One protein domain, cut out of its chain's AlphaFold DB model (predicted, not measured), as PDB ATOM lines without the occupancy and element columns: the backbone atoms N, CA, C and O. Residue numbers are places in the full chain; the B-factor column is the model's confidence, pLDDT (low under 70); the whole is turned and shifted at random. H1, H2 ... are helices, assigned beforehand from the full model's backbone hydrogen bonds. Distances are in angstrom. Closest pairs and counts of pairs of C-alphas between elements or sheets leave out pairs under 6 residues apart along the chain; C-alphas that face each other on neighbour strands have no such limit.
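What this domain is: This is residues 18 to 27 and 41 to 83 of the 85 residues of an uncharacterized protein of Modestobacter multiseptatus (UniProt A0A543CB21). One long helix, H2, has two short helices, H3 and H4, packed near its later end; these two meet in a corner, and each runs crosswise to H2. A fourth short helix, H1, is set off loosely near H2 and H3, and the turn of residues 72 to 77 sticks out. The printed part has 53 residues with four named helices in the order H1, H2, H3, H4 and no named strand: all helix. It is compact, with a radius of gyration of the C-alphas of 11.0 A, and spans 26 by 25 by 19 A.

How they stand to each other: H1, residues 18 to 27, is close to but not clearly touching H2, residues 41 to 58; the closest C-alphas, of Arg 25 and Arg 49, are 7.2 A apart. Their tilt of 68 degrees is steep, only just short of about perpendicular, and they run opposite ways. H1 is likewise close to but not clearly touching H3, residues 64 to 72, with the C-alphas of Leu 24 and Thr 65 closest at 7.8 A. H2 touches H3 with residues 53 to 57 alone, closest at the C-alphas of Leu 56 and Ile 64, 6.9 A, at 73 degrees, only just about perpendicular. H2 and H4, residues 76 to 82, only just touch, with 3 pairs of C-alphas within 8 A, the closest those of Ala 55 and Ile 81, 6.8 A. H3 and H4 touch only at the corner, where the C-alphas of Ala 71 and Arg 77 are closest at 5.3 A. H1 and H4 are apart. In H1, H2, H3 and H4 every O i to N i+4 pair is within hydrogen-bond range.

Where its parts are: H1 begins at C-alpha 18 (40.942, -40.052, -17.358) and is 14.2 A long. H2 is 25.6 A long, H3 11.9 A and H4 10.1 A, ending at C-alpha 82 (45.987, -48.445, 4.577).

The domain as a whole: The farthest C-alphas, of Asp 19 and Asp 76, are 30.1 A apart. Residues 28 to 40 are not printed, and C-alphas 27 and 41 are 19.0 A apart across this cut. The links H2 to H3 and H3 to H4 are tight. Residue 18 has a pLDDT under 70.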
ATOM      1  N   PRO A  18      39.516 -39.870 -17.069       62.19
ATOM      2  CA  PRO A  18      40.942 -40.052 -17.358       62.19
ATOM      3  C   PRO A  18      41.754 -38.759 -17.193       62.19
ATOM      4  O   PRO A  18      42.786 -38.752 -16.520       62.19
ATOM      5  N   ASP A  19      41.243 -37.652 -17.727       76.44
ATOM      6  CA  ASP A  19      41.871 -36.329 -17.661       76.44
ATOM      7  C   ASP A  19      41.912 -35.787 -16.224       76.44
ATOM      8  O   ASP A  19      42.845 -35.090 -15.832       76.44
ATOM      9  N   SER A  20      40.924 -36.143 -15.400       79.06
ATOM     10  CA  SER A  20      40.850 -35.797 -13.979       79.06
ATOM     11  C   SER A  20      41.958 -36.489 -13.195       79.06
ATOM     12  O   SER A  20      42.571 -35.881 -12.318       79.06
ATOM     13  N   LEU A  21      42.231 -37.758 -13.509       82.69
ATOM     14  CA  LEU A  21      43.303 -38.519 -12.877       82.69
ATOM     15  C   LEU A  21      44.675 -37.992 -13.309       82.69
ATOM     16  O   LEU A  21      45.561 -37.858 -12.463       82.69
ATOM     17  N   HIS A  22      44.838 -37.652 -14.591       84.19
ATOM     18  CA  HIS A  22      46.049 -37.012 -15.102       84.19
ATOM     19  C   HIS A  22      46.298 -35.656 -14.424       84.19
ATOM     20  O   HIS A  22      47.339 -35.473 -13.796       84.19
ATOM     21  N   TRP A  23      45.295 -34.770 -14.408       88.06
ATOM     22  CA  TRP A  23      45.374 -33.479 -13.721       88.06
ATOM     23  C   TRP A  23      45.741 -33.627 -12.242       88.06
ATOM     24  O   TRP A  23      46.564 -32.874 -11.716       88.06
ATOM     25  N   LEU A  24      45.146 -34.604 -11.553       86.88
ATOM     26  CA  LEU A  24      45.409 -34.853 -10.143       86.88
ATOM     27  C   LEU A  24      46.860 -35.297  -9.906       86.88
ATOM     28  O   LEU A  24      47.499 -34.841  -8.956       86.88
ATOM     29  N   ARG A  25      47.398 -36.172 -10.757       86.88
ATOM     30  CA  ARG A  25      48.788 -36.635 -10.664       86.88
ATOM     31  C   ARG A  25      49.785 -35.501 -10.893       86.88
ATOM     32  O   ARG A  25      50.692 -35.315 -10.076       86.88
ATOM     33  N   ASP A  26      49.562 -34.688 -11.913       86.75
ATOM     34  CA  ASP A  26      50.480 -33.602 -12.254       86.75
ATOM     35  C   ASP A  26      50.378 -32.456 -11.246       86.75
ATOM     36  O   ASP A  26      51.385 -31.951 -10.756       86.75
ATOM     37  N   THR A  27      49.158 -32.094 -10.845       88.44
ATOM     38  CA  THR A  27      48.922 -30.920  -9.993       88.44
ATOM     39  C   THR A  27      49.067 -31.242  -8.509       88.44
ATOM     40  O   THR A  27      49.794 -30.560  -7.785       88.44
ATOM     41  N   GLY A  41      61.881 -46.237 -11.747       91.69
ATOM     42  CA  GLY A  41      61.482 -45.147 -10.849       91.69
ATOM     43  C   GLY A  41      60.179 -44.437 -11.245       91.69
ATOM     44  O   GLY A  41      59.252 -44.408 -10.428       91.69
ATOM     45  N   PRO A  42      60.039 -43.935 -12.487       89.19
ATOM     46  CA  PRO A  42      58.798 -43.302 -12.938       89.19
ATOM     47  C   PRO A  42      57.575 -44.224 -12.816       89.19
ATOM     48  O   PRO A  42      56.524 -43.804 -12.331       89.19
ATOM     49  N   ARG A  43      57.724 -45.505 -13.182       90.69
ATOM     50  CA  ARG A  43      56.643 -46.501 -13.118       90.69
ATOM     51  C   ARG A  43      56.237 -46.799 -11.676       90.69
ATOM     52  O   ARG A  43      55.050 -46.784 -11.373       90.69
ATOM     53  N   VAL A  44      57.204 -47.020 -10.786       92.69
ATOM     54  CA  VAL A  44      56.951 -47.262  -9.357       92.69
ATOM     55  C   VAL A  44      56.218 -46.073  -8.736       92.69
ATOM     56  O   VAL A  44      55.211 -46.253  -8.054       92.69
ATOM     57  N   MET A  45      56.664 -44.849  -9.022       91.75
ATOM     58  CA  MET A  45      56.029 -43.640  -8.499       91.75
ATOM     59  C   MET A  45      54.602 -43.448  -9.026       91.75
ATOM     60  O   MET A  45      53.719 -43.067  -8.256       91.75
ATOM     61  N   ALA A  46      54.347 -43.748 -10.302       90.81
ATOM     62  CA  ALA A  46      52.994 -43.749 -10.856       90.81
ATOM     63  C   ALA A  46      52.088 -44.761 -10.130       90.81
ATOM     64  O   ALA A  46      50.976 -44.419  -9.728       90.81
ATOM     65  N   THR A  47      52.581 -45.979  -9.884       92.50
ATOM     66  CA  THR A  47      51.843 -47.010  -9.142       92.50
ATOM     67  C   THR A  47      51.521 -46.572  -7.713       92.50
ATOM     68  O   THR A  47      50.378 -46.715  -7.282       92.50
ATOM     69  N   LEU A  48      52.478 -45.982  -6.990       91.62
ATOM     70  CA  LEU A  48      52.259 -45.492  -5.623       91.62
ATOM     71  C   LEU A  48      51.216 -44.366  -5.562       91.62
ATOM     72  O   LEU A  48      50.372 -44.357  -4.667       91.62
ATOM     73  N   ARG A  49      51.230 -43.434  -6.523       90.88
ATOM     74  CA  ARG A  49      50.219 -42.363  -6.607       90.88
ATOM     75  C   ARG A  49      48.834 -42.926  -6.902       90.88
ATOM     76  O   ARG A  49      47.874 -42.557  -6.231       90.88
ATOM     77  N   ASN A  50      48.734 -43.859  -7.848       90.88
ATOM     78  CA  ASN A  50      47.471 -44.525  -8.166       90.88
ATOM     79  C   ASN A  50      46.931 -45.309  -6.962       90.88
ATOM     80  O   ASN A  50      45.736 -45.239  -6.675       90.88
ATOM     81  N   LEU A  51      47.807 -45.983  -6.212       91.69
ATOM     82  CA  LEU A  51      47.449 -46.655  -4.964       91.69
ATOM     83  C   LEU A  51      46.909 -45.664  -3.928       91.69
ATOM     84  O   LEU A  51      45.863 -45.918  -3.335       91.69
ATOM     85  N   ALA A  52      47.581 -44.528  -3.727       91.62
ATOM     86  CA  ALA A  52      47.128 -43.503  -2.791       91.62
ATOM     87  C   ALA A  52      45.743 -42.953  -3.173       91.62
ATOM     88  O   ALA A  52      44.856 -42.871  -2.324       91.62
ATOM     89  N   ILE A  53      45.523 -42.646  -4.455       89.81
ATOM     90  CA  ILE A  53      44.223 -42.190  -4.971       89.81
ATOM     91  C   ILE A  53      43.143 -43.254  -4.729       89.81
ATOM     92  O   ILE A  53      42.078 -42.943  -4.194       89.81
ATOM     93  N   GLY A  54      43.428 -44.517  -5.061       90.69
ATOM     94  CA  GLY A  54      42.509 -45.633  -4.838       90.69
ATOM     95  C   GLY A  54      42.169 -45.833  -3.360       90.69
ATOM     96  O   GLY A  54      40.999 -45.971  -3.008       90.69
ATOM     97  N   ALA A  55      43.162 -45.772  -2.473       92.50
ATOM     98  CA  ALA A  55      42.966 -45.917  -1.034       92.50
ATOM     99  C   ALA A  55      42.090 -44.794  -0.447       92.50
ATOM    100  O   ALA A  55      41.235 -45.048   0.403       92.50
ATOM    101  N   LEU A  56      42.252 -43.559  -0.930       91.12
ATOM    102  CA  LEU A  56      41.402 -42.432  -0.541       91.12
ATOM    103  C   LEU A  56      39.952 -42.619  -1.010       91.12
ATOM    104  O   LEU A  56      39.027 -42.423  -0.216       91.12
ATOM    105  N   HIS A  57      39.746 -43.080  -2.247       89.56
ATOM    106  CA  HIS A  57      38.412 -43.418  -2.750       89.56
ATOM    107  C   HIS A  57      37.747 -44.537  -1.945       89.56
ATOM    108  O   HIS A  57      36.586 -44.395  -1.563       89.56
ATOM    109  N   LEU A  58      38.480 -45.606  -1.616       91.25
ATOM    110  CA  LEU A  58      37.970 -46.711  -0.793       91.25
ATOM    111  C   LEU A  58      37.541 -46.255   0.609       91.25
ATOM    112  O   LEU A  58      36.657 -46.856   1.215       91.25
ATOM    113  N   ARG A  59      38.124 -45.169   1.129       89.44
ATOM    114  CA  ARG A  59      37.713 -44.540   2.396       89.44
ATOM    115  C   ARG A  59      36.623 -43.477   2.238       89.44
ATOM    116  O   ARG A  59      36.338 -42.759   3.193       89.44
ATOM    117  N   GLY A  60      36.019 -43.357   1.056       89.06
ATOM    118  CA  GLY A  60      34.925 -42.424   0.780       89.06
ATOM    119  C   GLY A  60      35.352 -40.958   0.672       89.06
ATOM    120  O   GLY A  60      34.499 -40.068   0.669       89.06
ATOM    121  N   ARG A  61      36.656 -40.671   0.578       86.25
ATOM    122  CA  ARG A  61      37.174 -39.307   0.408       86.25
ATOM    123  C   ARG A  61      37.048 -38.907  -1.063       86.25
ATOM    124  O   ARG A  61      37.864 -39.305  -1.883       86.25
ATOM    125  N   ARG A  62      36.003 -38.141  -1.397       81.25
ATOM    126  CA  ARG A  62      35.721 -37.712  -2.784       81.25
ATOM    127  C   ARG A  62      36.521 -36.481  -3.221       81.25
ATOM    128  O   ARG A  62      36.806 -36.338  -4.402       81.25
ATOM    129  N   ASP A  63      36.896 -35.606  -2.286       89.25
ATOM    130  CA  ASP A  63      37.836 -34.513  -2.564       89.25
ATOM    131  C   ASP A  63      39.266 -35.013  -2.334       89.25
ATOM    132  O   ASP A  63      39.794 -34.980  -1.219       89.25
ATOM    133  N   ILE A  64      39.892 -35.523  -3.397       87.75
ATOM    134  CA  ILE A  64      41.246 -36.075  -3.305       87.75
ATOM    135  C   ILE A  64      42.279 -34.990  -3.001       87.75
ATOM    136  O   ILE A  64      43.274 -35.263  -2.339       87.75
ATOM    137  N   THR A  65      42.045 -33.741  -3.403       90.44
ATOM    138  CA  THR A  65      42.995 -32.660  -3.111       90.44
ATOM    139  C   THR A  65      43.029 -32.365  -1.612       90.44
ATOM    140  O   THR A  65      44.105 -32.262  -1.016       90.44
ATOM    141  N   GLU A  66      41.859 -32.245  -0.983       91.31
ATOM    142  CA  GLU A  66      41.735 -32.051   0.464       91.31
ATOM    143  C   GLU A  66      42.255 -33.266   1.239       91.31
ATOM    144  O   GLU A  66      43.046 -33.115   2.173       91.31
ATOM    145  N   ALA A  67      41.900 -34.472   0.798       91.56
ATOM    146  CA  ALA A  67      42.317 -35.705   1.449       91.56
ATOM    147  C   ALA A  67      43.833 -35.948   1.357       91.56
ATOM    148  O   ALA A  67      44.449 -36.326   2.356       91.56
ATOM    149  N   THR A  68      44.462 -35.649   0.215       91.44
ATOM    150  CA  THR A  68      45.923 -35.698   0.077       91.44
ATOM    151  C   THR A  68      46.591 -34.679   0.996       91.44
ATOM    152  O   THR A  68      47.531 -35.033   1.700       91.44
ATOM    153  N   ARG A  69      46.084 -33.438   1.089       91.69
ATOM    154  CA  ARG A  69      46.614 -32.441   2.046       91.69
ATOM    155  C   ARG A  69      46.453 -32.881   3.500       91.69
ATOM    156  O   ARG A  69      47.306 -32.580   4.329       91.69
ATOM    157  N   TRP A  70      45.359 -33.558   3.835       92.81
ATOM    158  CA  TRP A  70      45.168 -34.120   5.169       92.81
ATOM    159  C   TRP A  70      46.187 -35.227   5.460       92.81
ATOM    160  O   TRP A  70      46.750 -35.240   6.558       92.81
ATOM    161  N   ALA A  71      46.444 -36.108   4.490       90.50
ATOM    162  CA  ALA A  71      47.378 -37.223   4.621       90.50
ATOM    163  C   ALA A  71      48.840 -36.760   4.705       90.50
ATOM    164  O   ALA A  71      49.593 -37.283   5.516       90.50
ATOM    165  N   THR A  72      49.248 -35.745   3.937       90.62
ATOM    166  CA  THR A  72      50.640 -35.255   3.943       90.62
ATOM    167  C   THR A  72      51.019 -34.482   5.205       90.62
ATOM    168  O   THR A  72      52.202 -34.345   5.497       90.62
ATOM    169  N   ARG A  73      50.041 -33.995   5.982       93.25
ATOM    170  CA  ARG A  73      50.284 -33.265   7.240       93.25
ATOM    171  C   ARG A  73      50.843 -34.129   8.368       93.25
ATOM    172  O   ARG A  73      51.348 -33.567   9.331       93.25
ATOM    173  N   SER A  74      50.696 -35.451   8.298       92.56
ATOM    174  CA  SER A  74      51.229 -36.350   9.321       92.56
ATOM    175  C   SER A  74      51.440 -37.744   8.752       92.56
ATOM    176  O   SER A  74      50.523 -38.317   8.166       92.56
ATOM    177  N   MET A  75      52.642 -38.293   8.934       87.25
ATOM    178  CA  MET A  75      53.038 -39.561   8.318       87.25
ATOM    179  C   MET A  75      52.241 -40.771   8.828       87.25
ATOM    180  O   MET A  75      52.145 -41.747   8.102       87.25
ATOM    181  N   ASP A  76      51.602 -40.710  10.002       92.44
ATOM    182  CA  ASP A  76      50.744 -41.785  10.538       92.44
ATOM    183  C   ASP A  76      49.419 -41.949   9.765       92.44
ATOM    184  O   ASP A  76      48.851 -43.039   9.665       92.44
ATOM    185  N   ARG A  77      48.906 -40.857   9.196       91.25
ATOM    186  CA  ARG A  77      47.601 -40.796   8.527       91.25
ATOM    187  C   ARG A  77      47.482 -41.691   7.292       91.25
ATOM    188  O   ARG A  77      46.459 -42.374   7.180       91.25
ATOM    189  N   PRO A  78      48.459 -41.733   6.364       90.00
ATOM    190  CA  PRO A  78      48.411 -42.679   5.255       90.00
ATOM    191  C   PRO A  78      48.452 -44.140   5.728       90.00
ATOM    192  O   PRO A  78      47.721 -44.960   5.175       90.00
ATOM    193  N   PHE A  79      49.193 -44.476   6.789       90.62
ATOM    194  CA  PHE A  79      49.191 -45.843   7.331       90.62
ATOM    195  C   PHE A  79      47.831 -46.232   7.921       90.62
ATOM    196  O   PHE A  79      47.350 -47.335   7.661       90.62
ATOM    197  N   LYS A  80      47.140 -45.305   8.596       90.31
ATOM    198  CA  LYS A  80      45.754 -45.507   9.062       90.31
ATOM    199  C   LYS A  80      44.770 -45.730   7.911       90.31
ATOM    200  O   LYS A  80      43.881 -46.581   8.004       90.31
ATOM    201  N   ILE A  81      44.923 -45.002   6.798       89.94
ATOM    202  CA  ILE A  81      44.115 -45.236   5.587       89.94
ATOM    203  C   ILE A  81      44.312 -46.679   5.102       89.94
ATOM    204  O   ILE A  81      43.319 -47.369   4.844       89.94
ATOM    205  N   LEU A  82      45.570 -47.125   5.051       90.38
ATOM    206  CA  LEU A  82      45.987 -48.445   4.577       90.38
ATOM    207  C   LEU A  82      45.785 -49.583   5.597       90.38
ATOM    208  O   LEU A  82      45.955 -50.736   5.224       90.38
ATOM    209  N   LYS A  83      45.374 -49.284   6.839       88.94
ATOM    210  CA  LYS A  83      45.259 -50.249   7.957       88.94
ATOM    211  C   LYS A  83      46.586 -50.927   8.322       88.94
ATOM    212  O   LYS A  83      46.610 -52.109   8.646       88.94
TER     213      LYS A  83